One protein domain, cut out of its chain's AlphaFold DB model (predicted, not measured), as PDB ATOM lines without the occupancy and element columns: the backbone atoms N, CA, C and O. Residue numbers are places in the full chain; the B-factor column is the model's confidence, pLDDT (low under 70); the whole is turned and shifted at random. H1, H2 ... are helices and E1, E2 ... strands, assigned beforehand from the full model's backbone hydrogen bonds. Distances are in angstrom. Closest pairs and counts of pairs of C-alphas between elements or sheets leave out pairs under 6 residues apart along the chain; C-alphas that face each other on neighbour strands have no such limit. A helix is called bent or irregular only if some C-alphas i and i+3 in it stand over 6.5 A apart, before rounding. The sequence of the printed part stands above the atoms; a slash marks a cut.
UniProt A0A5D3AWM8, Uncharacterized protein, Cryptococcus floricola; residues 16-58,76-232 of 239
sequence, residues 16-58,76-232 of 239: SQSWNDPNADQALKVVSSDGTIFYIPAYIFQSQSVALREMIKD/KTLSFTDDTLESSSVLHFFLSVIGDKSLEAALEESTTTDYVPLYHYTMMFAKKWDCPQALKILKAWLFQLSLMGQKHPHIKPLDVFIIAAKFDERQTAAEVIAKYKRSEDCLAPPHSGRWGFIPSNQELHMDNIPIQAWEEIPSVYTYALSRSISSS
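This is residues 16 to 58 and 76 to 232 of the 239 residues of an uncharacterized protein of Cryptococcus floricola (UniProt A0A5D3AWM8). The model is an elongated row of parts: a small three-stranded sheet at one end with the helical hairpin H1 and H2 at its margin, a four-helix up-and-down bundle, H5 to H8, through the middle, and H9, H10 and a long unnamed stretch at the other end. H3 lies between sheet and bundle, crossing H5, with short H4 folded back along it; the bundle is loose at H5, which touches H6 but not clearly H7. The printed part has 200 residues, with ten named helices and four named strands in the order E1 E2 E3 H1 H2 E4 H3 to H10. The sheet, in the order E3, E2, E4, is mixed, and the class is mostly helix. The whole is compact, with a radius of gyration of the C-alphas of 18.3 A, and spans 58 by 29 by 26 A, only just elongated.

E1, residues 16 to 20, begins at C-alpha 16 at (4.925, -22.975, 37.786). E2 is residues 27 to 31, 12.9 A long, and E3 is residues 37 to 41, 13.3 A. H1, residues 42 to 48, and H2, residues 50 to 58, follow, then E4, residues 77 to 79. H3, residues 88 to 98, is 15.6 A long, and H4 is residues 103 to 108. H5, residues 115 to 128, measures 19.6 A. H6, residues 132 to 151, is the longest helix at 28.6 A, beginning at C-alpha 132 at (-20.116, -24.377, 36.603); it has a kink of 40 degrees near residue 145 and is irregular, with C-alphas 147 and 150 9.1 A apart. H7 is residues 157 to 166, 14.3 A, H8 residues 170 to 179, 14.1 A, and H9 residues 211 to 214. H10, residues 219 to 230, is 17.3 A long and ends at C-alpha 230 at (-33.762, 3.447, 17.635).

E2 and E3 form an antiparallel hairpin at 149 degrees, with N 30 and O 38 at 2.8 A and N 28 and O 40 at 2.8 A, within hydrogen-bond range. E2 and E4 are parallel at 28 degrees, with N 31 and O 78 at 2.8 A. E1 pairs with no named strand; its closest C-alpha to E3 is that of Asn 20, 4.7 A from that of Tyr 39. H1, H2 and H3 only graze the sheet, H2 only just on it with 5 pairs of C-alphas within 10 A. H1 and H2 are a helical hairpin, closest at the C-alphas of Gln 46 and Arg 53, 4.1 A. H3 touches H5 about perpendicular, at 73 degrees, closest at the C-alphas of Val 90 and Thr 122, 5.4 A. H3 and H4 touch at a steep tilt of 36 degrees, only just steep, opposite ways, closest at the C-alphas of Ser 96 and Ala 106, 5.9 A. H6 is the hub, touching five helices. With residues 132 to 138 it touches H5, opposite ways at a shallow tilt of 25 degrees, closest at the C-alphas of Ala 126 and Leu 135, 5.7 A. With residues 142 to 149 it touches H8, the same way at a shallow tilt of 12 degrees, closest at the C-alphas of Ser 146 and Val 176, 5.1 A. H7 and H8 are a helical hairpin, closest at the C-alphas of Phe 161 and Ala 173, 5.0 A. H10 is close to but not clearly touching H8, closest at the C-alphas of Ile 177 and Leu 225, 7.6 A; H9 touches no helix. In H1 to H5, H7 and H8 every O i to N i+4 pair is within hydrogen-bond range; H6 has 13 of 16, H10 6 of 8, and H9 is too short for such a pair.

The two C-alphas farthest apart, those of Asn 23 and Ser 230, are 60.9 A apart. Residues 59 to 75 are not printed; C-alphas 58 and 76 are 9.5 A apart across this cut, in the link from H2 to E4. The link from H8 to H9, residues 180 to 210, is long. The mean pLDDT of the printed part is 85.9; 13 residues are under 70, among them residues 189 to 193 and 229 to 232.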
ATOM      1  N   SER A  16       5.653 -24.140  37.277       82.31
ATOM      2  CA  SER A  16       4.925 -22.975  37.786       82.31
ATOM      3  C   SER A  16       5.451 -22.544  39.156       82.31
ATOM      4  O   SER A  16       5.502 -23.345  40.080       82.31
ATOM      5  N   GLN A  17       5.812 -21.273  39.328       81.31
ATOM      6  CA  GLN A  17       6.335 -20.786  40.613       81.31
ATOM      7  C   GLN A  17       5.253 -20.693  41.697       81.31
ATOM      8  O   GLN A  17       5.540 -20.899  42.872       81.31
ATOM      9  N   SER A  18       4.014 -20.386  41.306       79.56
ATOM     10  CA  SER A  18       2.892 -20.191  42.234       79.56
ATOM     11  C   SER A  18       2.182 -21.495  42.604       79.56
ATOM     12  O   SER A  18       1.523 -21.559  43.635       79.56
ATOM     13  N   TRP A  19       2.305 -22.524  41.762       80.75
ATOM     14  CA  TRP A  19       1.582 -23.792  41.881       80.75
ATOM     15  C   TRP A  19       2.559 -24.966  41.767       80.75
ATOM     16  O   TRP A  19       2.578 -25.700  40.777       80.75
ATOM     17  N   ASN A  20       3.414 -25.093  42.782       82.12
ATOM     18  CA  ASN A  20       4.459 -26.109  42.873       82.12
ATOM     19  C   ASN A  20       4.571 -26.640  44.304       82.12
ATOM     20  O   ASN A  20       5.591 -26.462  44.968       82.12
ATOM     21  N   ASP A  21       3.500 -27.271  44.782       77.19
ATOM     22  CA  ASP A  21       3.552 -28.053  46.016       77.19
ATOM     23  C   ASP A  21       3.459 -29.551  45.691       77.19
ATOM     24  O   ASP A  21       2.369 -30.130  45.698       77.19
ATOM     25  N   PRO A  22       4.592 -30.207  45.369       68.94
ATOM     26  CA  PRO A  22       4.612 -31.641  45.093       68.94
ATOM     27  C   PRO A  22       4.362 -32.489  46.349       68.94
ATOM     28  O   PRO A  22       4.148 -33.693  46.228       68.94
ATOM     29  N   ASN A  23       4.400 -31.881  47.542       70.88
ATOM     30  CA  ASN A  23       4.166 -32.554  48.818       70.88
ATOM     31  C   ASN A  23       2.728 -32.376  49.321       70.88
ATOM     32  O   ASN A  23       2.386 -32.924  50.372       70.88
ATOM     33  N   ALA A  24       1.893 -31.627  48.596       68.94
ATOM     34  CA  ALA A  24       0.481 -31.509  48.906       68.94
ATOM     35  C   ALA A  24      -0.174 -32.896  48.934       68.94
ATOM     36  O   ALA A  24       0.130 -33.769  48.113       68.94
ATOM     37  N   ASP A  25      -1.102 -33.101  49.871       67.06
ATOM     38  CA  ASP A  25      -1.871 -34.340  49.911       67.06
ATOM     39  C   ASP A  25      -2.595 -34.537  48.571       67.06
ATOM     40  O   ASP A  25      -3.260 -33.632  48.058       67.06
ATOM     41  N   GLN A  26      -2.415 -35.718  47.981       72.38
ATOM     42  CA  GLN A  26      -2.900 -36.044  46.639       72.38
ATOM     43  C   GLN A  26      -2.437 -35.053  45.552       72.38
ATOM     44  O   GLN A  26      -3.228 -34.684  44.678       72.38
ATOM     45  N   ALA A  27      -1.168 -34.633  45.584       80.19
ATOM     46  CA  ALA A  27      -0.577 -33.826  44.519       80.19
ATOM     47  C   ALA A  27      -0.780 -34.489  43.141       80.19
ATOM     48  O   ALA A  27      -0.415 -35.646  42.909       80.19
ATOM     49  N   LEU A  28      -1.390 -33.735  42.234       86.75
ATOM     50  CA  LEU A  28      -1.601 -34.052  40.831       86.75
ATOM     51  C   LEU A  28      -0.590 -33.252  40.013       86.75
ATOM     52  O   LEU A  28      -0.510 -32.027  40.145       86.75
ATOM     53  N   LYS A  29       0.146 -33.939  39.140       90.12
ATOM     54  CA  LYS A  29       0.986 -33.283  38.144       90.12
ATOM     55  C   LYS A  29       0.109 -32.896  36.959       90.12
ATOM     56  O   LYS A  29      -0.431 -33.763  36.279       90.12
ATOM     57  N   VAL A  30      -0.024 -31.605  36.700       90.19
ATOM     58  CA  VAL A  30      -0.768 -31.075  35.555       90.19
ATOM     59  C   VAL A  30       0.221 -30.479  34.567       90.19
ATOM     60  O   VAL A  30       1.082 -29.695  34.957       90.19
ATOM     61  N   VAL A  31       0.116 -30.852  33.297       92.00
ATOM     62  CA  VAL A  31       0.962 -30.336  32.217       92.00
ATOM     63  C   VAL A  31       0.079 -29.530  31.274       92.00
ATOM     64  O   VAL A  31      -0.873 -30.072  30.713       92.00
ATOM     65  N   SER A  32       0.359 -28.236  31.138       93.25
ATOM     66  CA  SER A  32      -0.311 -27.379  30.158       93.25
ATOM     67  C   SER A  32       0.093 -27.745  28.730       93.25
ATOM     68  O   SER A  32       1.104 -28.416  28.508       93.25
ATOM     69  N   SER A  33      -0.668 -27.262  27.752       92.94
ATOM     70  CA  SER A  33      -0.396 -27.507  26.332       92.94
ATOM     71  C   SER A  33       0.971 -26.970  25.873       92.94
ATOM     72  O   SER A  33       1.639 -27.584  25.048       92.94
ATOM     73  N   ASP A  34       1.441 -25.869  26.470       91.44
ATOM     74  CA  ASP A  34       2.762 -25.258  26.245       91.44
ATOM     75  C   ASP A  34       3.882 -25.855  27.125       91.44
ATOM     76  O   ASP A  34       4.999 -25.335  27.167       91.44
ATOM     77  N   GLY A  35       3.609 -26.967  27.816       86.19
ATOM     78  CA  GLY A  35       4.613 -27.764  28.522       86.19
ATOM     79  C   GLY A  35       5.002 -27.259  29.914       86.19
ATOM     80  O   GLY A  35       5.960 -27.773  30.499       86.19
ATOM     81  N   THR A  36       4.283 -26.283  30.475       91.06
ATOM     82  CA  THR A  36       4.460 -25.870  31.873       91.06
ATOM     83  C   THR A  36       3.834 -26.890  32.820       91.06
ATOM     84  O   THR A  36       2.720 -27.370  32.618       91.06
ATOM     85  N   ILE A  37       4.556 -27.213  33.889       90.75
ATOM     86  CA  ILE A  37       4.144 -28.189  34.895       90.75
ATOM     87  C   ILE A  37       3.614 -27.465  36.131       90.75
ATOM     88  O   ILE A  37       4.261 -26.564  36.667       90.75
ATOM     89  N   PHE A  38       2.463 -27.912  36.617       90.81
ATOM     90  CA  PHE A  38       1.829 -27.474  37.851       90.81
ATOM     91  C   PHE A  38       1.715 -28.674  38.792       90.81
ATOM     92  O   PHE A  38       1.331 -29.765  38.364       90.81
ATOM     93  N   TYR A  39       2.011 -28.469  40.071       89.06
ATOM     94  CA  TYR A  39       1.700 -29.435  41.123       89.06
ATOM     95  C   TYR A  39       0.608 -28.841  42.000       89.06
ATOM     96  O   TYR A  39       0.846 -27.876  42.731       89.06
ATOM     97  N   ILE A  40      -0.597 -29.396  41.875       88.56
ATOM     98  CA  ILE A  40      -1.792 -28.929  42.582       88.56
ATOM     99  C   ILE A  40      -2.448 -30.086  43.336       88.56
ATOM    100  O   ILE A  40      -2.383 -31.224  42.874       88.56
ATOM    101  N   PRO A  41      -3.142 -29.835  44.454       88.19
ATOM    102  CA  PRO A  41      -3.995 -30.851  45.058       88.19
ATOM    103  C   PRO A  41      -5.086 -31.321  44.080       88.19
ATOM    104  O   PRO A  41      -5.842 -30.503  43.549       88.19
ATOM    105  N   ALA A  42      -5.217 -32.635  43.868       87.00
ATOM    106  CA  ALA A  42      -6.174 -33.208  42.911       87.00
ATOM    107  C   ALA A  42      -7.626 -32.760  43.155       87.00
ATOM    108  O   ALA A  42      -8.389 -32.563  42.202       87.00
ATOM    109  N   TYR A  43      -8.002 -32.552  44.425       86.62
ATOM    110  CA  TYR A  43      -9.354 -32.140  44.800       86.62
ATOM    111  C   TYR A  43      -9.768 -30.805  44.163       86.62
ATOM    112  O   TYR A  43     -10.960 -30.588  43.949       86.62
ATOM    113  N   ILE A  44      -8.814 -29.924  43.830       88.94
ATOM    114  CA  ILE A  44      -9.101 -28.635  43.194       88.94
ATOM    115  C   ILE A  44      -9.834 -28.882  41.875       88.94
ATOM    116  O   ILE A  44     -10.977 -28.462  41.730       88.94
ATOM    117  N   PHE A  45      -9.263 -29.659  40.955       89.56
ATOM    118  CA  PHE A  45      -9.935 -29.992  39.695       89.56
ATOM    119  C   PHE A  45     -11.114 -30.945  39.871       89.56
ATOM    120  O   PHE A  45     -12.151 -30.753  39.231       89.56
ATOM    121  N   GLN A  46     -11.008 -31.923  40.775       89.62
ATOM    122  CA  GLN A  46     -12.113 -32.847  41.030       89.62
ATOM    123  C   GLN A  46     -13.364 -32.136  41.558       89.62
ATOM    124  O   GLN A  46     -14.472 -32.598  41.298       89.62
ATOM    125  N   SER A  47     -13.215 -31.042  42.308       89.25
ATOM    126  CA  SER A  47     -14.343 -30.262  42.832       89.25
ATOM    127  C   SER A  47     -15.007 -29.394  41.764       89.25
ATOM    128  O   SER A  47     -16.212 -29.160  41.839       89.25
ATOM    129  N   GLN A  48     -14.248 -28.950  40.757       90.44
ATOM    130  CA  GLN A  48     -14.751 -28.028  39.741       90.44
ATOM    131  C   GLN A  48     -15.522 -28.728  38.626       90.44
ATOM    132  O   GLN A  48     -16.484 -28.153  38.133       90.44
ATOM    133  N   SER A  49     -15.134 -29.945  38.237       92.88
ATOM    134  CA  SER A  49     -15.686 -30.613  37.054       92.88
ATOM    135  C   SER A  49     -15.902 -32.105  37.267       92.88
ATOM    136  O   SER A  49     -15.063 -32.804  37.838       92.88
ATOM    137  N   VAL A  50     -17.027 -32.612  36.754       90.56
ATOM    138  CA  VAL A  50     -17.277 -34.058  36.660       90.56
ATOM    139  C   VAL A  50     -16.280 -34.705  35.704       90.56
ATOM    140  O   VAL A  50     -15.690 -35.721  36.050       90.56
ATOM    141  N   ALA A  51     -16.053 -34.098  34.537       90.50
ATOM    142  CA  ALA A  51     -15.162 -34.632  33.514       90.50
ATOM    143  C   ALA A  51     -13.712 -34.726  34.010       90.50
ATOM    144  O   ALA A  51     -13.098 -35.787  33.903       90.50
ATOM    145  N   LEU A  52     -13.191 -33.656  34.626       90.19
ATOM    146  CA  LEU A  52     -11.846 -33.674  35.212       90.19
ATOM    147  C   LEU A  52     -11.754 -34.691  36.351       90.19
ATOM    148  O   LEU A  52     -10.752 -35.389  36.477       90.19
ATOM    149  N   ARG A  53     -12.803 -34.815  37.170       91.00
ATOM    150  CA  ARG A  53     -12.830 -35.786  38.264       91.00
ATOM    151  C   ARG A  53     -12.749 -37.226  37.775       91.00
ATOM    152  O   ARG A  53     -11.984 -37.989  38.357       91.00
ATOM    153  N   GLU A  54     -13.524 -37.599  36.761       90.00
ATOM    154  CA  GLU A  54     -13.465 -38.954  36.204       90.00
ATOM    155  C   GLU A  54     -12.107 -39.213  35.540       90.00
ATOM    156  O   GLU A  54     -11.477 -40.223  35.834       90.00
ATOM    157  N   MET A  55     -11.574 -38.239  34.796       87.56
ATOM    158  CA  MET A  55     -10.239 -38.350  34.200       87.56
ATOM    159  C   MET A  55      -9.143 -38.566  35.257       87.56
ATOM    160  O   MET A  55      -8.279 -39.423  35.098       87.56
ATOM    161  N   ILE A  56      -9.198 -37.845  36.379       87.81
ATOM    162  CA  ILE A  56      -8.246 -38.011  37.488       87.81
ATOM    163  C   ILE A  56      -8.416 -39.371  38.187       87.81
ATOM    164  O   ILE A  56      -7.431 -39.938  38.658       87.81
ATOM    165  N   LYS A  57      -9.638 -39.911  38.275       85.38
ATOM    166  CA  LYS A  57      -9.859 -41.258  38.829       85.38
ATOM    167  C   LYS A  57      -9.253 -42.337  37.940       85.38
ATOM    168  O   LYS A  57      -8.618 -43.237  38.480       85.38
ATOM    169  N   ASP A  58      -9.403 -42.218  36.622       80.81
ATOM    170  CA  ASP A  58      -8.813 -43.154  35.658       80.81
ATOM    171  C   ASP A  58      -7.282 -43.145  35.744       80.81
ATOM    172  O   ASP A  58      -6.645 -44.196  35.723       80.81
ATOM    173  N   LYS A  76       0.409 -40.098  38.199       73.19
ATOM    174  CA  LYS A  76      -0.646 -39.076  38.369       73.19
ATOM    175  C   LYS A  76      -0.442 -37.826  37.521       73.19
ATOM    176  O   LYS A  76      -0.359 -36.716  38.052       73.19
ATOM    177  N   THR A  77      -0.350 -38.007  36.206       85.56
ATOM    178  CA  THR A  77      -0.159 -36.898  35.262       85.56
ATOM    179  C   THR A  77      -1.424 -36.629  34.448       85.56
ATOM    180  O   THR A  77      -1.892 -37.498  33.717       85.56
ATOM    181  N   LEU A  78      -1.943 -35.405  34.538       88.31
ATOM    182  CA  LEU A  78      -2.990 -34.875  33.667       88.31
ATOM    183  C   LEU A  78      -2.352 -33.925  32.651       88.31
ATOM    184  O   LEU A  78      -1.840 -32.875  33.033       88.31
ATOM    185  N   SER A  79      -2.394 -34.277  31.370       90.50
ATOM    186  CA  SER A  79      -1.830 -33.449  30.299       90.50
ATOM    187  C   SER A  79      -2.926 -32.842  29.441       90.50
ATOM    188  O   SER A  79      -3.826 -33.542  28.978       90.50
ATOM    189  N   PHE A  80      -2.809 -31.546  29.200       91.75
ATOM    190  CA  PHE A  80      -3.662 -30.800  28.297       91.75
ATOM    191  C   PHE A  80      -3.003 -30.621  26.924       91.75
ATOM    192  O   PHE A  80      -1.785 -30.720  26.795       91.75
ATOM    193  N   THR A  81      -3.809 -30.399  25.883       90.31
ATOM    194  CA  THR A  81      -3.343 -30.422  24.478       90.31
ATOM    195  C   THR A  81      -3.899 -29.293  23.617       90.31
ATOM    196  O   THR A  81      -3.447 -29.096  22.495       90.31
ATOM    197  N   ASP A  82      -4.882 -28.546  24.111       90.75
ATOM    198  CA  ASP A  82      -5.458 -27.417  23.391       90.75
ATOM    199  C   ASP A  82      -4.614 -26.162  23.614       90.75
ATOM    200  O   ASP A  82      -4.733 -25.492  24.640       90.75
ATOM    201  N   ASP A  83      -3.785 -25.831  22.626       86.88
ATOM    202  CA  ASP A  83      -2.850 -24.700  22.678       86.88
ATOM    203  C   ASP A  83      -3.515 -23.343  22.939       86.88
ATOM    204  O   ASP A  83      -2.859 -22.401  23.384       86.88
ATOM    205  N   THR A  84      -4.819 -23.224  22.674       85.12
ATOM    206  CA  THR A  84      -5.551 -21.969  22.869       85.12
ATOM    207  C   THR A  84      -6.174 -21.891  24.258       85.12
ATOM    208  O   THR A  84      -6.084 -20.856  24.920       85.12
ATOM    209  N   LEU A  85      -6.834 -22.963  24.700       90.69
ATOM    210  CA  LEU A  85      -7.640 -22.957  25.926       90.69
ATOM    211  C   LEU A  85      -6.928 -23.542  27.140       90.69
ATOM    212  O   LEU A  85      -7.381 -23.325  28.258       90.69
ATOM    213  N   GLU A  86      -5.853 -24.296  26.948       92.75
ATOM    214  CA  GLU A  86      -5.209 -25.075  28.009       92.75
ATOM    215  C   GLU A  86      -3.720 -24.733  28.173       92.75
ATOM    216  O   GLU A  86      -2.925 -25.534  28.675       92.75
ATOM    217  N   SER A  87      -3.356 -23.512  27.778       92.38
ATOM    218  CA  SER A  87      -2.027 -22.944  27.994       92.38
ATOM    219  C   SER A  87      -1.756 -22.658  29.471       92.38
ATOM    220  O   SER A  87      -2.672 -22.501  30.289       92.38
ATOM    221  N   SER A  88      -0.477 -22.528  29.821       91.94
ATOM    222  CA  SER A  88      -0.027 -22.229  31.183       91.94
ATOM    223  C   SER A  88      -0.682 -20.978  31.780       91.94
ATOM    224  O   SER A  88      -1.075 -20.985  32.946       91.94
ATOM    225  N   SER A  89      -0.858 -19.925  30.975       91.56
ATOM    226  CA  SER A  89      -1.466 -18.664  31.415       91.56
ATOM    227  C   SER A  89      -2.942 -18.849  31.769       91.56
ATOM    228  O   SER A  89      -3.389 -18.375  32.813       91.56
ATOM    229  N   VAL A  90      -3.690 -19.592  30.943       94.00
ATOM    230  CA  VAL A  90      -5.111 -19.879  31.196       94.00
ATOM    231  C   VAL A  90      -5.276 -20.740  32.445       94.00
ATOM    232  O   VAL A  90      -6.122 -20.437  33.285       94.00
ATOM    233  N   LEU A  91      -4.445 -21.774  32.615       93.69
ATOM    234  CA  LEU A  91      -4.497 -22.626  33.805       93.69
ATOM    235  C   LEU A  91      -4.141 -21.855  35.078       93.69
ATOM    236  O   LEU A  91      -4.845 -21.987  36.076       93.69
ATOM    237  N   HIS A  92      -3.090 -21.031  35.061       92.31
ATOM    238  CA  HIS A  92      -2.706 -20.228  36.225       92.31
ATOM    239  C   HIS A  92      -3.821 -19.257  36.633       92.31
ATOM    240  O   HIS A  92      -4.208 -19.208  37.805       92.31
ATOM    241  N   PHE A  93      -4.403 -18.557  35.657       92.94
ATOM    242  CA  PHE A  93      -5.505 -17.636  35.906       92.94
ATOM    243  C   PHE A  93      -6.765 -18.372  36.394       92.94
ATOM    244  O   PHE A  93      -7.380 -17.953  37.373       92.94
ATOM    245  N   PHE A  94      -7.109 -19.520  35.800       93.75
ATOM    246  CA  PHE A  94      -8.206 -20.379  36.264       93.75
ATOM    247  C   PHE A  94      -8.015 -20.839  37.715       93.75
ATOM    248  O   PHE A  94      -8.941 -20.734  38.521       93.75
ATOM    249  N   LEU A  95      -6.818 -21.320  38.064       92.62
ATOM    250  CA  LEU A  95      -6.480 -21.750  39.424       92.62
ATOM    251  C   LEU A  95      -6.568 -20.584  40.420       92.62
ATOM    252  O   LEU A  95      -7.045 -20.762  41.539       92.62
ATOM    253  N   SER A  96      -6.174 -19.379  40.003       91.38
ATOM    254  CA  SER A  96      -6.301 -18.163  40.814       91.38
ATOM    255  C   SER A  96      -7.765 -17.783  41.068       91.38
ATOM    256  O   SER A  96      -8.117 -17.447  42.198       91.38
ATOM    257  N   VAL A  97      -8.633 -17.903  40.053       88.81
ATOM    258  CA  VAL A  97     -10.081 -17.627  40.155       88.81
ATOM    259  C   VAL A  97     -10.756 -18.541  41.177       88.81
ATOM    260  O   VAL A  97     -11.564 -18.081  41.979       88.81
ATOM    261  N   ILE A  98     -10.447 -19.838  41.151       90.00
ATOM    262  CA  ILE A  98     -11.049 -20.812  42.078       90.00
ATOM    263  C   ILE A  98     -10.360 -20.841  43.448       90.00
ATOM    264  O   ILE A  98     -10.918 -21.391  44.391       90.00
ATOM    265  N   GLY A  99      -9.165 -20.259  43.557       85.50
ATOM    266  CA  GLY A  99      -8.431 -20.050  44.805       85.50
ATOM    267  C   GLY A  99      -8.825 -18.768  45.547       85.50
ATOM    268  O   GLY A  99      -8.033 -18.277  46.348       85.50
ATOM    269  N   ASP A 100     -10.003 -18.209  45.251       80.38
ATOM    270  CA  ASP A 100     -10.577 -17.003  45.866       80.38
ATOM    271  C   ASP A 100      -9.736 -15.716  45.729       80.38
ATOM    272  O   ASP A 100      -9.909 -14.761  46.494       80.38
ATOM    273  N   LYS A 101      -8.849 -15.623  44.726       84.81
ATOM    274  CA  LYS A 101      -8.197 -14.344  44.400       84.81
ATOM    275  C   LYS A 101      -9.170 -13.407  43.686       84.81
ATOM    276  O   LYS A 101      -9.998 -13.838  42.890       84.81
ATOM    277  N   SER A 102      -9.039 -12.103  43.936       84.25
ATOM    278  CA  SER A 102      -9.735 -11.082  43.138       84.25
ATOM    279  C   SER A 102      -9.274 -11.105  41.675       84.25
ATOM    280  O   SER A 102      -8.134 -11.491  41.403       84.25
ATOM    281  N   LEU A 103     -10.135 -10.657  40.755       81.25
ATOM    282  CA  LEU A 103      -9.826 -10.580  39.324       81.25
ATOM    283  C   LEU A 103      -8.574  -9.744  39.079       81.25
ATOM    284  O   LEU A 103      -7.689 -10.160  38.339       81.25
ATOM    285  N   GLU A 104      -8.505  -8.582  39.716       83.25
ATOM    286  CA  GLU A 104      -7.425  -7.619  39.554       83.25
ATOM    287  C   GLU A 104      -6.093  -8.232  39.988       83.25
ATOM    288  O   GLU A 104      -5.150  -8.247  39.206       83.25
ATOM    289  N   ALA A 105      -6.049  -8.857  41.170       85.88
ATOM    290  CA  ALA A 105      -4.849  -9.548  41.639       85.88
ATOM    291  C   ALA A 105      -4.444 -10.713  40.716       85.88
ATOM    292  O   ALA A 105      -3.265 -10.905  40.440       85.88
ATOM    293  N   ALA A 106      -5.413 -11.483  40.208       85.94
ATOM    294  CA  ALA A 106      -5.137 -12.587  39.291       85.94
ATOM    295  C   ALA A 106      -4.618 -12.103  37.922       85.94
ATOM    296  O   ALA A 106      -3.791 -12.775  37.309       85.94
ATOM    297  N   LEU A 107      -5.086 -10.945  37.440       83.94
ATOM    298  CA  LEU A 107      -4.572 -10.318  36.220       83.94
ATOM    299  C   LEU A 107      -3.176  -9.721  36.436       83.94
ATOM    300  O   LEU A 107      -2.332  -9.861  35.562       83.94
ATOM    301  N   GLU A 108      -2.909  -9.098  37.583       82.31
ATOM    302  CA  GLU A 108      -1.596  -8.514  37.903       82.31
ATOM    303  C   GLU A 108      -0.493  -9.568  38.082       82.31
ATOM    304  O   GLU A 108       0.665  -9.315  37.760       82.31
ATOM    305  N   GLU A 109      -0.841 -10.760  38.571       82.56
ATOM    306  CA  GLU A 109       0.092 -11.888  38.687       82.56
ATOM    307  C   GLU A 109       0.334 -12.620  37.359       82.56
ATOM    308  O   GLU A 109       1.256 -13.434  37.253       82.56
ATOM    309  N   SER A 110      -0.494 -12.356  36.348       78.00
ATOM    310  CA  SER A 110      -0.354 -12.967  35.034       78.00
ATOM    311  C   SER A 110       0.910 -12.468  34.337       78.00
ATOM    312  O   SER A 110       1.220 -11.280  34.307       78.00
ATOM    313  N   THR A 111       1.628 -13.387  33.694       73.00
ATOM    314  CA  THR A 111       2.809 -13.064  32.882       73.00
ATOM    315  C   THR A 111       2.450 -12.422  31.541       73.00
ATOM    316  O   THR A 111       3.323 -11.846  30.891       73.00
ATOM    317  N   THR A 112       1.186 -12.522  31.110       78.94
ATOM    318  CA  THR A 112       0.703 -11.904  29.871       78.94
ATOM    319  C   THR A 112       0.081 -10.535  30.115       78.94
ATOM    320  O   THR A 112      -0.669 -10.342  31.069       78.94
ATOM    321  N   THR A 113       0.340  -9.609  29.191       78.50
ATOM    322  CA  THR A 113      -0.315  -8.298  29.111       78.50
ATOM    323  C   THR A 113      -1.649  -8.345  28.358       78.50
ATOM    324  O   THR A 113      -2.408  -7.373  28.381       78.50
ATOM    325  N   ASP A 114      -1.965  -9.469  27.707       84.44
ATOM    326  CA  ASP A 114      -3.159  -9.656  26.877       84.44
ATOM    327  C   ASP A 114      -4.346 -10.155  27.710       84.44
ATOM    328  O   ASP A 114      -4.837 -11.281  27.570       84.44
ATOM    329  N   TYR A 115      -4.825  -9.290  28.602       88.12
ATOM    330  CA  TYR A 115      -5.850  -9.638  29.589       88.12
ATOM    331  C   TYR A 115      -7.204 -10.029  28.982       88.12
ATOM    332  O   TYR A 115      -7.874 -10.916  29.510       88.12
ATOM    333  N   VAL A 116      -7.616  -9.408  27.867       90.12
ATOM    334  CA  VAL A 116      -8.898  -9.729  27.213       90.12
ATOM    335  C   VAL A 116      -8.895 -11.163  26.659       90.12
ATOM    336  O   VAL A 116      -9.791 -11.932  27.023       90.12
ATOM    337  N   PRO A 117      -7.909 -11.583  25.832       90.88
ATOM    338  CA  PRO A 117      -7.764 -12.983  25.446       90.88
ATOM    339  C   PRO A 117      -7.673 -13.943  26.631       90.88
ATOM    340  O   PRO A 117      -8.400 -14.933  26.632       90.88
ATOM    341  N   LEU A 118      -6.847 -13.643  27.641       91.94
ATOM    342  CA  LEU A 118      -6.676 -14.503  28.818       91.94
ATOM    343  C   LEU A 118      -8.010 -14.775  29.520       91.94
ATOM    344  O   LEU A 118      -8.375 -15.928  29.776       91.94
ATOM    345  N   TYR A 119      -8.761 -13.713  29.796       93.19
ATOM    346  CA  TYR A 119     -10.047 -13.806  30.468       93.19
ATOM    347  C   TYR A 119     -11.071 -14.581  29.621       93.19
ATOM    348  O   TYR A 119     -11.716 -15.511  30.111       93.19
ATOM    349  N   HIS A 120     -11.167 -14.268  28.324       94.19
ATOM    350  CA  HIS A 120     -12.057 -14.967  27.396       94.19
ATOM    351  C   HIS A 120     -11.727 -16.466  27.284       94.19
ATOM    352  O   HIS A 120     -12.628 -17.303  27.385       94.19
ATOM    353  N   TYR A 121     -10.450 -16.824  27.123       94.75
ATOM    354  CA  TYR A 121     -10.017 -18.220  27.037       94.75
ATOM    355  C   TYR A 121     -10.232 -18.974  28.341       94.75
ATOM    356  O   TYR A 121     -10.638 -20.131  28.300       94.75
ATOM    357  N   THR A 122     -10.089 -18.317  29.490       95.25
ATOM    358  CA  THR A 122     -10.404 -18.948  30.777       95.25
ATOM    359  C   THR A 122     -11.892 -19.254  30.917       95.25
ATOM    360  O   THR A 122     -12.263 -20.337  31.376       95.25
ATOM    361  N   MET A 123     -12.774 -18.357  30.465       96.56
ATOM    362  CA  MET A 123     -14.206 -18.664  30.412       96.56
ATOM    363  C   MET A 123     -14.504 -19.829  29.457       96.56
ATOM    364  O   MET A 123     -15.338 -20.683  29.767       96.56
ATOM    365  N   MET A 124     -13.820 -19.895  28.308       96.12
ATOM    366  CA  MET A 124     -13.961 -21.005  27.359       96.12
ATOM    367  C   MET A 124     -13.439 -22.325  27.938       96.12
ATOM    368  O   MET A 124     -14.104 -23.342  27.770       96.12
ATOM    369  N   PHE A 125     -12.319 -22.310  28.665       96.19
ATOM    370  CA  PHE A 125     -11.790 -23.462  29.396       96.19
ATOM    371  C   PHE A 125     -12.801 -23.964  30.432       96.19
ATOM    372  O   PHE A 125     -13.173 -25.136  30.415       96.19
ATOM    373  N   ALA A 126     -13.328 -23.064  31.272       95.94
ATOM    374  CA  ALA A 126     -14.338 -23.411  32.269       95.94
ATOM    375  C   ALA A 126     -15.606 -23.994  31.626       95.94
ATOM    376  O   ALA A 126     -16.218 -24.901  32.180       95.94
ATOM    377  N   LYS A 127     -15.995 -23.514  30.440       95.69
ATOM    378  CA  LYS A 127     -17.112 -24.079  29.674       95.69
ATOM    379  C   LYS A 127     -16.773 -25.445  29.064       95.69
ATOM    380  O   LYS A 127     -17.601 -26.346  29.140       95.69
ATOM    381  N   LYS A 128     -15.583 -25.604  28.473       94.50
ATOM    382  CA  LYS A 128     -15.104 -26.851  27.845       94.50
ATOM    383  C   LYS A 128     -15.090 -28.002  28.844       94.50
ATOM    384  O   LYS A 128     -15.543 -29.096  28.524       94.50
ATOM    385  N   TRP A 129     -14.602 -27.727  30.048       94.62
ATOM    386  CA  TRP A 129     -14.472 -28.715  31.112       94.62
ATOM    387  C   TRP A 129     -15.693 -28.797  32.028       94.62
ATOM    388  O   TRP A 129     -15.643 -29.526  33.010       94.62
ATOM    389  N   ASP A 130     -16.787 -28.100  31.710       94.62
ATOM    390  CA  ASP A 130     -18.008 -28.059  32.523       94.62
ATOM    391  C   ASP A 130     -17.718 -27.754  34.005       94.62
ATOM    392  O   ASP A 130     -17.986 -28.546  34.911       94.62
ATOM    393  N   CYS A 131     -17.104 -26.591  34.235       95.75
ATOM    394  CA  CYS A 131     -16.776 -26.043  35.547       95.75
ATOM    395  C   CYS A 131     -17.806 -24.966  35.946       95.75
ATOM    396  O   CYS A 131     -17.516 -23.769  35.824       95.75
ATOM    397  N   PRO A 132     -19.018 -25.327  36.417       93.19
ATOM    398  CA  PRO A 132     -20.116 -24.377  36.603       93.19
ATOM    399  C   PRO A 132     -19.821 -23.311  37.662       93.19
ATOM    400  O   PRO A 132     -20.216 -22.157  37.497       93.19
ATOM    401  N   GLN A 133     -19.112 -23.670  38.736       91.50
ATOM    402  CA  GLN A 133     -18.786 -22.732  39.808       91.50
ATOM    403  C   GLN A 133     -17.757 -21.694  39.348       91.50
ATOM    404  O   GLN A 133     -17.994 -20.496  39.502       91.50
ATOM    405  N   ALA A 134     -16.666 -22.131  38.714       93.38
ATOM    406  CA  ALA A 134     -15.690 -21.227  38.110       93.38
ATOM    407  C   ALA A 134     -16.343 -20.314  37.059       93.38
ATOM    408  O   ALA A 134     -16.151 -19.100  37.079       93.38
ATOM    409  N   LEU A 135     -17.192 -20.872  36.188       94.88
ATOM    410  CA  LEU A 135     -17.894 -20.091  35.173       94.88
ATOM    411  C   LEU A 135     -18.853 -19.063  35.794       94.88
ATOM    412  O   LEU A 135     -18.963 -17.951  35.282       94.88
ATOM    413  N   LYS A 136     -19.516 -19.393  36.910       94.44
ATOM    414  CA  LYS A 136     -20.357 -18.456  37.667       94.44
ATOM    415  C   LYS A 136     -19.545 -17.292  38.241       94.44
ATOM    416  O   LYS A 136     -19.990 -16.152  38.126       94.44
ATOM    417  N   ILE A 137     -18.379 -17.565  38.831       93.56
ATOM    418  CA  ILE A 137     -17.475 -16.529  39.363       93.56
ATOM    419  C   ILE A 137     -17.023 -15.605  38.230       93.56
ATOM    420  O   ILE A 137     -17.176 -14.388  38.328       93.56
ATOM    421  N   LEU A 138     -16.569 -16.184  37.114       95.12
ATOM    422  CA  LEU A 138     -16.155 -15.422  35.940       95.12
ATOM    423  C   LEU A 138     -17.307 -14.554  35.413       95.12
ATOM    424  O   LEU A 138     -17.141 -13.350  35.283       95.12
ATOM    425  N   LYS A 139     -18.509 -15.101  35.206       95.94
ATOM    426  CA  LYS A 139     -19.676 -14.316  34.757       95.94
ATOM    427  C   LYS A 139     -20.036 -13.171  35.710       95.94
ATOM    428  O   LYS A 139     -20.365 -12.078  35.252       95.94
ATOM    429  N   ALA A 140     -19.931 -13.385  37.023       94.62
ATOM    430  CA  ALA A 140     -20.147 -12.323  38.005       94.62
ATOM    431  C   ALA A 140     -19.117 -11.192  37.854       94.62
ATOM    432  O   ALA A 140     -19.481 -10.018  37.920       94.62
ATOM    433  N   TRP A 141     -17.853 -11.526  37.589       93.38
ATOM    434  CA  TRP A 141     -16.822 -10.536  37.280       93.38
ATOM    435  C   TRP A 141     -17.072  -9.814  35.955       93.38
ATOM    436  O   TRP A 141     -16.932  -8.596  35.903       93.38
ATOM    437  N   LEU A 142     -17.526 -10.515  34.913       95.50
ATOM    438  CA  LEU A 142     -17.906  -9.893  33.640       95.50
ATOM    439  C   LEU A 142     -19.009  -8.846  33.850       95.50
ATOM    440  O   LEU A 142     -18.962  -7.756  33.278       95.50
ATOM    441  N   PHE A 143     -19.976  -9.149  34.719       95.44
ATOM    442  CA  PHE A 143     -20.993  -8.184  35.116       95.44
ATOM    443  C   PHE A 143     -20.388  -6.984  35.862       95.44
ATOM    444  O   PHE A 143     -20.710  -5.849  35.525       95.44
ATOM    445  N   GLN A 144     -19.460  -7.183  36.803       93.19
ATOM    446  CA  GLN A 144     -18.764  -6.061  37.458       93.19
ATOM    447  C   GLN A 144     -18.000  -5.180  36.459       93.19
ATOM    448  O   GLN A 144     -18.085  -3.954  36.535       93.19
ATOM    449  N   LEU A 145     -17.332  -5.781  35.470       91.88
ATOM    450  CA  LEU A 145     -16.656  -5.047  34.396       91.88
ATOM    451  C   LEU A 145     -17.640  -4.185  33.590       91.88
ATOM    452  O   LEU A 145     -17.315  -3.048  33.247       91.88
ATOM    453  N   SER A 146     -18.868  -4.665  33.350       93.19
ATOM    454  CA  SER A 146     -19.905  -3.857  32.686       93.19
ATOM    455  C   SER A 146     -20.286  -2.602  33.481       93.19
ATOM    456  O   SER A 146     -20.500  -1.541  32.893       93.19
ATOM    457  N   LEU A 147     -20.276  -2.680  34.817       91.81
ATOM    458  CA  LEU A 147     -20.578  -1.550  35.702       91.81
ATOM    459  C   LEU A 147     -19.454  -0.505  35.732       91.81
ATOM    460  O   LEU A 147     -19.714   0.677  35.970       91.81
ATOM    461  N   MET A 148     -18.207  -0.919  35.487       87.88
ATOM    462  CA  MET A 148     -17.055  -0.012  35.425       87.88
ATOM    463  C   MET A 148     -17.063   0.875  34.172       87.88
ATOM    464  O   MET A 148     -16.474   1.962  34.181       87.88
ATOM    465  N   GLY A 149     -17.736   0.445  33.099       83.88
ATOM    466  CA  GLY A 149     -17.773   1.163  31.828       83.88
ATOM    467  C   GLY A 149     -16.364   1.385  31.265       83.88
ATOM    468  O   GLY A 149     -15.573   0.456  31.151       83.88
ATOM    469  N   GLN A 150     -16.028   2.632  30.926       82.38
ATOM    470  CA  GLN A 150     -14.727   2.985  30.334       82.38
ATOM    471  C   GLN A 150     -13.558   3.028  31.339       82.38
ATOM    472  O   GLN A 150     -12.407   3.201  30.939       82.38
ATOM    473  N   LYS A 151     -13.836   2.898  32.645       83.81
ATOM    474  CA  LYS A 151     -12.856   3.157  33.713       83.81
ATOM    475  C   LYS A 151     -11.816   2.055  33.884       83.81
ATOM    476  O   LYS A 151     -10.753   2.321  34.435       83.81
ATOM    477  N   HIS A 152     -12.117   0.832  33.455       84.88
ATOM    478  CA  HIS A 152     -11.183  -0.272  33.616       84.88
ATOM    479  C   HIS A 152      -9.966  -0.071  32.683       84.88
ATOM    480  O   HIS A 152     -10.145   0.269  31.505       84.88
ATOM    481  N   PRO A 153      -8.720  -0.236  33.172       80.75
ATOM    482  CA  PRO A 153      -7.518   0.154  32.429       80.75
ATOM    483  C   PRO A 153      -7.322  -0.652  31.141       80.75
ATOM    484  O   PRO A 153      -6.920  -0.086  30.125       80.75
ATOM    485  N   HIS A 154      -7.669  -1.940  31.161       81.94
ATOM    486  CA  HIS A 154      -7.331  -2.865  30.076       81.94
ATOM    487  C   HIS A 154      -8.537  -3.371  29.287       81.94
ATOM    488  O   HIS A 154      -8.603  -3.196  28.079       81.94
ATOM    489  N   ILE A 155      -9.504  -3.967  29.979       87.50
ATOM    490  CA  ILE A 155     -10.753  -4.461  29.395       87.50
ATOM    491  C   ILE A 155     -11.704  -3.285  29.151       87.50
ATOM    492  O   ILE A 155     -11.992  -2.537  30.087       87.50
ATOM    493  N   LYS A 156     -12.186  -3.112  27.915       87.19
ATOM    494  CA  LYS A 156     -13.098  -2.021  27.536       87.19
ATOM    495  C   LYS A 156     -14.532  -2.524  27.339       87.19
ATOM    496  O   LYS A 156     -14.746  -3.722  27.167       87.19
ATOM    497  N   PRO A 157     -15.541  -1.627  27.331       89.44
ATOM    498  CA  PRO A 157     -16.942  -2.024  27.189       89.44
ATOM    499  C   PRO A 157     -17.236  -2.908  25.972       89.44
ATOM    500  O   PRO A 157     -18.047  -3.822  26.079       89.44
ATOM    501  N   LEU A 158     -16.560  -2.684  24.836       89.44
ATOM    502  CA  LEU A 158     -16.715  -3.537  23.653       89.44
ATOM    503  C   LEU A 158     -16.295  -4.987  23.940       89.44
ATOM    504  O   LEU A 158     -17.028  -5.907  23.586       89.44
ATOM    505  N   ASP A 159     -15.166  -5.194  24.621       91.31
ATOM    506  CA  ASP A 159     -14.700  -6.532  24.995       91.31
ATOM    507  C   ASP A 159     -15.719  -7.222  25.908       91.31
ATOM    508  O   ASP A 159     -16.090  -8.374  25.678       91.31
ATOM    509  N   VAL A 160     -16.235  -6.494  26.908       93.56
ATOM    510  CA  VAL A 160     -17.264  -7.002  27.828       93.56
ATOM    511  C   VAL A 160     -18.532  -7.387  27.066       93.56
ATOM    512  O   VAL A 160     -19.092  -8.452  27.317       93.56
ATOM    513  N   PHE A 161     -18.972  -6.556  26.116       93.56
ATOM    514  CA  PHE A 161     -20.156  -6.822  25.299       93.56
ATOM    515  C   PHE A 161     -19.995  -8.086  24.450       93.56
ATOM    516  O   PHE A 161     -20.878  -8.945  24.464       93.56
ATOM    517  N   ILE A 162     -18.868  -8.229  23.748       93.94
ATOM    518  CA  ILE A 162     -18.606  -9.387  22.882       93.94
ATOM    519  C   ILE A 162     -18.512 -10.663  23.716       93.94
ATOM    520  O   ILE A 162     -19.154 -11.660  23.383       93.94
ATOM    521  N   ILE A 163     -17.780 -10.638  24.834       95.19
ATOM    522  CA  ILE A 163     -17.687 -11.798  25.730       95.19
ATOM    523  C   ILE A 163     -19.072 -12.146  26.279       95.19
ATOM    524  O   ILE A 163     -19.471 -13.307  26.230       95.19
ATOM    525  N   ALA A 164     -19.850 -11.162  26.735       96.19
ATOM    526  CA  ALA A 164     -21.204 -11.405  27.224       96.19
ATOM    527  C   ALA A 164     -22.082 -12.055  26.146       96.19
ATOM    528  O   ALA A 164     -22.772 -13.036  26.420       96.19
ATOM    529  N   ALA A 165     -21.997 -11.573  24.906       94.81
ATOM    530  CA  ALA A 165     -22.741 -12.124  23.785       94.81
ATOM    531  C   ALA A 165     -22.342 -13.578  23.471       94.81
ATOM    532  O   ALA A 165     -23.209 -14.438  23.309       94.81
ATOM    533  N   LYS A 166     -21.040 -13.896  23.469       93.94
ATOM    534  CA  LYS A 166     -20.524 -15.259  23.222       93.94
ATOM    535  C   LYS A 166     -20.928 -16.273  24.301       93.94
ATOM    536  O   LYS A 166     -20.956 -17.477  24.032       93.94
ATOM    537  N   PHE A 167     -21.259 -15.807  25.505       95.19
ATOM    538  CA  PHE A 167     -21.700 -16.641  26.629       95.19
ATOM    539  C   PHE A 167     -23.212 -16.567  26.922       95.19
ATOM    540  O   PHE A 167     -23.646 -17.158  27.909       95.19
ATOM    541  N   ASP A 168     -24.000 -15.909  26.059       94.69
ATOM    542  CA  ASP A 168     -25.445 -15.626  26.226       94.69
ATOM    543  C   ASP A 168     -25.787 -14.895  27.548       94.69
ATOM    544  O   ASP A 168     -26.854 -15.060  28.139       94.69
ATOM    545  N   GLU A 169     -24.879 -14.039  28.027       95.75
ATOM    546  CA  GLU A 169     -25.056 -13.212  29.228       95.75
ATOM    547  C   GLU A 169     -25.827 -11.928  28.892       95.75
ATOM    548  O   GLU A 169     -25.284 -10.823  28.824       95.75
ATOM    549  N   ARG A 170     -27.131 -12.074  28.641       94.31
ATOM    550  CA  ARG A 170     -28.010 -10.976  28.190       94.31
ATOM    551  C   ARG A 170     -28.043  -9.789  29.141       94.31
ATOM    552  O   ARG A 170     -28.018  -8.653  28.679       94.31
ATOM    553  N   GLN A 171     -28.092 -10.047  30.448       94.44
ATOM    554  CA  GLN A 171     -28.123  -8.984  31.453       94.44
ATOM    555  C   GLN A 171     -26.847  -8.144  31.395       94.44
ATOM    556  O   GLN A 171     -26.923  -6.922  31.365       94.44
ATOM    557  N   THR A 172     -25.688  -8.794  31.307       96.06
ATOM    558  CA  THR A 172     -24.398  -8.111  31.212       96.06
ATOM    559  C   THR A 172     -24.278  -7.308  29.922       96.06
ATOM    560  O   THR A 172     -23.882  -6.148  29.962       96.06
ATOM    561  N   ALA A 173     -24.685  -7.866  28.780       94.44
ATOM    562  CA  ALA A 173     -24.673  -7.135  27.513       94.44
ATOM    563  C   ALA A 173     -25.612  -5.915  27.525       94.44
ATOM    564  O   ALA A 173     -25.242  -4.846  27.041       94.44
ATOM    565  N   ALA A 174     -26.808  -6.055  28.105       92.25
ATOM    566  CA  ALA A 174     -27.745  -4.947  28.269       92.25
ATOM    567  C   ALA A 174     -27.189  -3.865  29.203       92.25
ATOM    568  O   ALA A 174     -27.321  -2.679  28.908       92.25
ATOM    569  N   GLU A 175     -26.525  -4.262  30.293       93.75
ATOM    570  CA  GLU A 175     -25.877  -3.333  31.220       93.75
ATOM    571  C   GLU A 175     -24.752  -2.555  30.530       93.75
ATOM    572  O   GLU A 175     -24.666  -1.339  30.696       93.75
ATOM    573  N   VAL A 176     -23.950  -3.214  29.682       91.94
ATOM    574  CA  VAL A 176     -22.939  -2.527  28.866       91.94
ATOM    575  C   VAL A 176     -23.589  -1.460  27.989       91.94
ATOM    576  O   VAL A 176     -23.136  -0.320  28.018       91.94
ATOM    577  N   ILE A 177     -24.659  -1.790  27.256       89.00
ATOM    578  CA  ILE A 177     -25.372  -0.820  26.405       89.00
ATOM    579  C   ILE A 177     -25.911   0.345  27.249       89.00
ATOM    580  O   ILE A 177     -25.719   1.505  26.897       89.00
ATOM    581  N   ALA A 178     -26.549   0.054  28.386       86.62
ATOM    582  CA  ALA A 178     -27.183   1.060  29.234       86.62
ATOM    583  C   ALA A 178     -26.182   1.989  29.943       86.62
ATOM    584  O   ALA A 178     -26.479   3.159  30.197       86.62
ATOM    585  N   LYS A 179     -25.003   1.473  30.308       83.31
ATOM    586  CA  LYS A 179     -23.954   2.226  31.012       83.31
ATOM    587  C   LYS A 179     -22.922   2.832  30.082       83.31
ATOM    588  O   LYS A 179     -22.124   3.652  30.549       83.31
ATOM    589  N   TYR A 180     -22.929   2.469  28.802       82.69
ATOM    590  CA  TYR A 180     -22.025   3.052  27.833       82.69
ATOM    591  C   TYR A 180     -22.259   4.561  27.761       82.69
ATOM    592  O   TYR A 180     -23.316   5.046  27.360       82.69
ATOM    593  N   LYS A 181     -21.248   5.319  28.172       77.56
ATOM    594  CA  LYS A 181     -21.223   6.771  28.054       77.56
ATOM    595  C   LYS A 181     -19.989   7.157  27.279       77.56
ATOM    596  O   LYS A 181     -18.908   6.621  27.534       77.56
ATOM    597  N   ARG A 182     -20.170   8.114  26.370       79.88
ATOM    598  CA  ARG A 182     -19.039   8.725  25.695       79.88
ATOM    599  C   ARG A 182     -18.139   9.399  26.737       79.88
ATOM    600  O   ARG A 182     -18.639   9.979  27.701       79.88
ATOM    601  N   SER A 183     -16.834   9.298  26.558       72.44
ATOM    602  CA  SER A 183     -15.804   9.925  27.385       72.44
ATOM    603  C   SER A 183     -14.729  10.497  26.459       72.44
ATOM    604  O   SER A 183     -14.538  10.013  25.347       72.44
ATOM    605  N   GLU A 184     -14.059  11.565  26.882       73.62
ATOM    606  CA  GLU A 184     -12.890  12.105  26.174       73.62
ATOM    607  C   GLU A 184     -11.572  11.542  26.733       73.62
ATOM    608  O   GLU A 184     -10.497  11.824  26.211       73.62
ATOM    609  N   ASP A 185     -11.646  10.704  27.771       70.56
ATOM    610  CA  ASP A 185     -10.491  10.268  28.558       70.56
ATOM    611  C   ASP A 185      -9.707   9.135  27.880       70.56
ATOM    612  O   ASP A 185      -8.529   8.924  28.160       70.56
ATOM    613  N   CYS A 186     -10.353   8.370  26.992       67.56
ATOM    614  CA  CYS A 186      -9.769   7.178  26.380       67.56
ATOM    615  C   CYS A 186      -9.933   7.224  24.856       67.56
ATOM    616  O   CYS A 186     -10.837   6.612  24.283       67.56
ATOM    617  N   LEU A 187      -9.086   8.013  24.196       73.94
ATOM    618  CA  LEU A 187      -9.053   8.130  22.730       73.94
ATOM    619  C   LEU A 187      -7.988   7.232  22.088       73.94
ATOM    620  O   LEU A 187      -8.053   6.963  20.891       73.94
ATOM    621  N   ALA A 188      -7.013   6.775  22.875       72.81
ATOM    622  CA  ALA A 188      -5.974   5.865  22.420       72.81
ATOM    623  C   ALA A 188      -6.426   4.402  22.571       72.81
ATOM    624  O   ALA A 188      -7.028   4.061  23.595       72.81
ATOM    625  N   PRO A 189      -6.117   3.531  21.594       67.25
ATOM    626  CA  PRO A 189      -6.433   2.115  21.688       67.25
ATOM    627  C   PRO A 189      -5.680   1.465  22.859       67.25
ATOM    628  O   PRO A 189      -4.500   1.766  23.066       67.25
ATOM    629  N   PRO A 190      -6.326   0.572  23.632       69.38
ATOM    630  CA  PRO A 190      -5.644  -0.179  24.671       69.38
ATOM    631  C   PRO A 190      -4.595  -1.095  24.042       69.38
ATOM    632  O   PRO A 190      -4.797  -1.650  22.964       69.38
ATOM    633  N   HIS A 191      -3.492  -1.306  24.759       65.62
ATOM    634  CA  HIS A 191      -2.445  -2.237  24.338       65.62
ATOM    635  C   HIS A 191      -2.918  -3.700  24.273       65.62
ATOM    636  O   HIS A 191      -2.244  -4.509  23.651       65.62
ATOM    637  N   SER A 192      -4.060  -4.033  24.885       64.25
ATOM    638  CA  SER A 192      -4.525  -5.407  25.114       64.25
ATOM    639  C   SER A 192      -5.945  -5.702  24.603       64.25
ATOM    640  O   SER A 192      -6.679  -6.494  25.196       64.25
ATOM    641  N   GLY A 193      -6.347  -5.074  23.493       64.06
ATOM    642  CA  GLY A 193      -7.647  -5.309  22.850       64.06
ATOM    643  C   GLY A 193      -7.627  -6.476  21.857       64.06
ATOM    644  O   GLY A 193      -6.757  -6.539  20.990       64.06
ATOM    645  N   ARG A 194      -8.614  -7.379  21.938       74.12
ATOM    646  CA  ARG A 194      -8.759  -8.501  20.986       74.12
ATOM    647  C   ARG A 194      -9.618  -8.145  19.778       74.12
ATOM    648  O   ARG A 194      -9.292  -8.515  18.657       74.12
ATOM    649  N   TRP A 195     -10.728  -7.458  20.018       80.75
ATOM    650  CA  TRP A 195     -11.752  -7.182  19.008       80.75
ATOM    651  C   TRP A 195     -11.711  -5.716  18.553       80.75
ATOM    652  O   TRP A 195     -12.717  -5.105  18.202       80.75
ATOM    653  N   GLY A 196     -10.510  -5.139  18.565       70.75
ATOM    654  CA  GLY A 196     -10.279  -3.742  18.232       70.75
ATOM    655  C   GLY A 196     -10.762  -2.776  19.312       70.75
ATOM    656  O   GLY A 196     -10.868  -3.119  20.487       70.75
ATOM    657  N   PHE A 197     -10.984  -1.526  18.915       75.62
ATOM    658  CA  PHE A 197     -11.217  -0.425  19.839       75.62
ATOM    659  C   PHE A 197     -12.234   0.550  19.262       75.62
ATOM    660  O   PHE A 197     -12.056   1.036  18.147       75.62
ATOM    661  N   ILE A 198     -13.266   0.855  20.047       78.56
ATOM    662  CA  ILE A 198     -14.123   2.015  19.810       78.56
ATOM    663  C   ILE A 198     -13.581   3.148  20.681       78.56
ATOM    664  O   ILE A 198     -13.634   3.017  21.913       78.56
ATOM    665  N   PRO A 199     -13.082   4.245  20.082       77.00
ATOM    666  CA  PRO A 199     -12.742   5.459  20.808       77.00
ATOM    667  C   PRO A 199     -13.857   5.853  21.765       77.00
ATOM    668  O   PRO A 199     -15.030   5.857  21.395       77.00
ATOM    669  N   SER A 200     -13.510   6.198  23.003       75.62
ATOM    670  CA  SER A 200     -14.534   6.473  24.017       75.62
ATOM    671  C   SER A 200     -15.431   7.663  23.676       75.62
ATOM    672  O   SER A 200     -16.512   7.759  24.240       75.62
ATOM    673  N   ASN A 201     -15.059   8.529  22.731       77.38
ATOM    674  CA  ASN A 201     -15.893   9.634  22.257       77.38
ATOM    675  C   ASN A 201     -16.920   9.228  21.182       77.38
ATOM    676  O   ASN A 201     -17.703  10.076  20.746       77.38
ATOM    677  N   GLN A 202     -16.925   7.971  20.743       80.38
ATOM    678  CA  GLN A 202     -17.901   7.414  19.808       80.38
ATOM    679  C   GLN A 202     -18.992   6.647  20.553       80.38
ATOM    680  O   GLN A 202     -18.872   6.363  21.739       80.38
ATOM    681  N   GLU A 203     -20.096   6.343  19.874       81.50
ATOM    682  CA  GLU A 203     -21.149   5.494  20.433       81.50
ATOM    683  C   GLU A 203     -20.824   4.014  20.241       81.50
ATOM    684  O   GLU A 203     -20.194   3.636  19.250       81.50
ATOM    685  N   LEU A 204     -21.330   3.167  21.142       81.88
ATOM    686  CA  LEU A 204     -21.364   1.718  20.958       81.88
ATOM    687  C   LEU A 204     -22.407   1.369  19.881       81.88
ATOM    688  O   LEU A 204     -23.514   0.929  20.175       81.88
ATOM    689  N   HIS A 205     -22.046   1.630  18.628       82.44
ATOM    690  CA  HIS A 205     -22.865   1.451  17.434       82.44
ATOM    691  C   HIS A 205     -22.153   0.510  16.466       82.44
ATOM    692  O   HIS A 205     -20.928   0.561  16.367       82.44
ATOM    693  N   MET A 206     -22.906  -0.303  15.716       82.56
ATOM    694  CA  MET A 206     -22.333  -1.239  14.737       82.56
ATOM    695  C   MET A 206     -21.349  -0.541  13.788       82.56
ATOM    696  O   MET A 206     -20.225  -1.002  13.653       82.56
ATOM    697  N   ASP A 207     -21.713   0.619  13.237       84.38
ATOM    698  CA  ASP A 207     -20.857   1.431  12.349       84.38
ATOM    699  C   ASP A 207     -19.504   1.856  12.950       84.38
ATOM    700  O   ASP A 207     -18.562   2.111  12.205       84.38
ATOM    701  N   ASN A 208     -19.393   1.923  14.282       83.88
ATOM    702  CA  ASN A 208     -18.143   2.256  14.973       83.88
ATOM    703  C   ASN A 208     -17.362   1.000  15.395       83.88
ATOM    704  O   ASN A 208     -16.179   1.089  15.720       83.88
ATOM    705  N   ILE A 209     -18.007  -0.172  15.411       85.12
ATOM    706  CA  ILE A 209     -17.364  -1.438  15.760       85.12
ATOM    707  C   ILE A 209     -16.514  -1.907  14.562       85.12
ATOM    708  O   ILE A 209     -17.026  -1.986  13.445       85.12
ATOM    709  N   PRO A 210     -15.238  -2.288  14.765       84.38
ATOM    710  CA  PRO A 210     -14.406  -2.857  13.706       84.38
ATOM    711  C   PRO A 210     -15.002  -4.136  13.104       84.38
ATOM    712  O   PRO A 210     -15.534  -4.977  13.824       84.38
ATOM    713  N   ILE A 211     -14.828  -4.347  11.797       81.62
ATOM    714  CA  ILE A 211     -15.380  -5.516  11.078       81.62
ATOM    715  C   ILE A 211     -14.957  -6.846  11.724       81.62
ATOM    716  O   ILE A 211     -15.772  -7.749  11.866       81.62
ATOM    717  N   GLN A 212     -13.712  -6.950  12.196       81.94
ATOM    718  CA  GLN A 212     -13.203  -8.150  12.880       81.94
ATOM    719  C   GLN A 212     -14.010  -8.512  14.137       81.94
ATOM    720  O   GLN A 212     -14.130  -9.678  14.494       81.94
ATOM    721  N   ALA A 213     -14.584  -7.517  14.814       83.88
ATOM    722  CA  ALA A 213     -15.453  -7.736  15.960       83.88
ATOM    723  C   ALA A 213     -16.883  -8.102  15.552       83.88
ATOM    724  O   ALA A 213     -17.562  -8.789  16.310       83.88
ATOM    725  N   TRP A 214     -17.347  -7.690  14.366       83.06
ATOM    726  CA  TRP A 214     -18.684  -8.045  13.878       83.06
ATOM    727  C   TRP A 214     -18.832  -9.550  13.706       83.06
ATOM    728  O   TRP A 214     -19.859 -10.108  14.080       83.06
ATOM    729  N   GLU A 215     -17.797 -10.200  13.172       85.50
ATOM    730  CA  GLU A 215     -17.772 -11.650  12.946       85.50
ATOM    731  C   GLU A 215     -17.884 -12.452  14.252       85.50
ATOM    732  O   GLU A 215     -18.301 -13.609  14.248       85.50
ATOM    733  N   GLU A 216     -17.555 -11.825  15.379       88.75
ATOM    734  CA  GLU A 216     -17.495 -12.453  16.697       88.75
ATOM    735  C   GLU A 216     -18.762 -12.220  17.534       88.75
ATOM    736  O   GLU A 216     -18.942 -12.873  18.567       88.75
ATOM    737  N   ILE A 217     -19.655 -11.318  17.102       89.44
ATOM    738  CA  ILE A 217     -20.910 -11.010  17.796       89.44
ATOM    739  C   ILE A 217     -22.042 -11.879  17.221       89.44
ATOM    740  O   ILE A 217     -22.392 -11.747  16.047       89.44
ATOM    741  N   PRO A 218     -22.699 -12.723  18.038       91.81
ATOM    742  CA  PRO A 218     -23.878 -13.466  17.605       91.81
ATOM    743  C   PRO A 218     -25.001 -12.557  17.079       91.81
ATOM    744  O   PRO A 218     -25.285 -11.498  17.640       91.81
ATOM    745  N   SER A 219     -25.717 -13.010  16.046       88.00
ATOM    746  CA  SER A 219     -26.719 -12.213  15.311       88.00
ATOM    747  C   SER A 219     -27.855 -11.637  16.170       88.00
ATOM    748  O   SER A 219     -28.373 -10.557  15.892       88.00
ATOM    749  N   VAL A 220     -28.245 -12.325  17.244       89.88
ATOM    750  CA  VAL A 220     -29.262 -11.823  18.184       89.88
ATOM    751  C   VAL A 220     -28.778 -10.551  18.890       89.88
ATOM    752  O   VAL A 220     -29.561  -9.630  19.114       89.88
ATOM    753  N   TYR A 221     -27.484 -10.473  19.199       90.25
ATOM    754  CA  TYR A 221     -26.877  -9.329  19.875       90.25
ATOM    755  C   TYR A 221     -26.599  -8.172  18.918       90.25
ATOM    756  O   TYR A 221     -26.774  -7.023  19.318       90.25
ATOM    757  N   THR A 222     -26.260  -8.439  17.651       86.81
ATOM    758  CA  THR A 222     -26.168  -7.373  16.637       86.81
ATOM    759  C   THR A 222     -27.534  -6.728  16.386       86.81
ATOM    760  O   THR A 222     -27.639  -5.503  16.323       86.81
ATOM    761  N   TYR A 223     -28.605  -7.531  16.338       85.56
ATOM    762  CA  TYR A 223     -29.980  -7.032  16.252       85.56
ATOM    763  C   TYR A 223     -30.406  -6.248  17.502       85.56
ATOM    764  O   TYR A 223     -31.037  -5.197  17.399       85.56
ATOM    765  N   ALA A 224     -30.068  -6.735  18.699       84.62
ATOM    766  CA  ALA A 224     -30.372  -6.023  19.939       84.62
ATOM    767  C   ALA A 224     -29.654  -4.665  20.002       84.62
ATOM    768  O   ALA A 224     -30.270  -3.664  20.377       84.62
ATOM    769  N   LEU A 225     -28.382  -4.622  19.585       84.94
ATOM    770  CA  LEU A 225     -27.596  -3.395  19.556       84.94
ATOM    771  C   LEU A 225     -28.233  -2.364  18.620       84.94
ATOM    772  O   LEU A 225     -28.523  -1.257  19.065       84.94
ATOM    773  N   SER A 226     -28.570  -2.741  17.381       84.06
ATOM    774  CA  SER A 226     -29.192  -1.817  16.419       84.06
ATOM    775  C   SER A 226     -30.536  -1.252  16.901       84.06
ATOM    776  O   SER A 226     -30.822  -0.074  16.687       84.06
ATOM    777  N   ARG A 227     -31.345  -2.040  17.621       82.38
ATOM    778  CA  ARG A 227     -32.627  -1.566  18.177       82.38
ATOM    779  C   ARG A 227     -32.493  -0.655  19.388       82.38
ATOM    780  O   ARG A 227     -33.331   0.229  19.550       82.38
ATOM    781  N   SER A 228     -31.476  -0.861  20.225       77.62
ATOM    782  CA  SER A 228     -31.243  -0.035  21.421       77.62
ATOM    783  C   SER A 228     -31.033   1.451  21.080       77.62
ATOM    784  O   SER A 228     -31.368   2.347  21.862       77.62
ATOM    785  N   ILE A 229     -30.578   1.708  19.854       65.69
ATOM    786  CA  ILE A 229     -30.307   3.034  19.305       65.69
ATOM    787  C   ILE A 229     -31.591   3.686  18.775       65.69
ATOM    788  O   ILE A 229     -31.860   4.848  19.067       65.69
ATOM    789  N   SER A 230     -32.460   2.928  18.093       59.19
ATOM    790  CA  SER A 230     -33.762   3.447  17.635       59.19
ATOM    791  C   SER A 230     -34.667   3.900  18.788       59.19
ATOM    792  O   SER A 230     -35.537   4.738  18.587       59.19
ATOM    793  N   SER A 231     -34.475   3.356  19.994       55.69
ATOM    794  CA  SER A 231     -35.192   3.782  21.203       55.69
ATOM    795  C   SER A 231     -34.574   4.982  21.928       55.69
ATOM    796  O   SER A 231     -35.178   5.476  22.876       55.69
ATOM    797  N   SER A 232     -33.372   5.425  21.542       50.94
ATOM    798  CA  SER A 232     -32.657   6.539  22.186       50.94
ATOM    799  C   SER A 232     -32.600   7.815  21.333       50.94
ATOM    800  O   SER A 232     -32.235   8.871  21.851       50.94
TER     801      SER A 232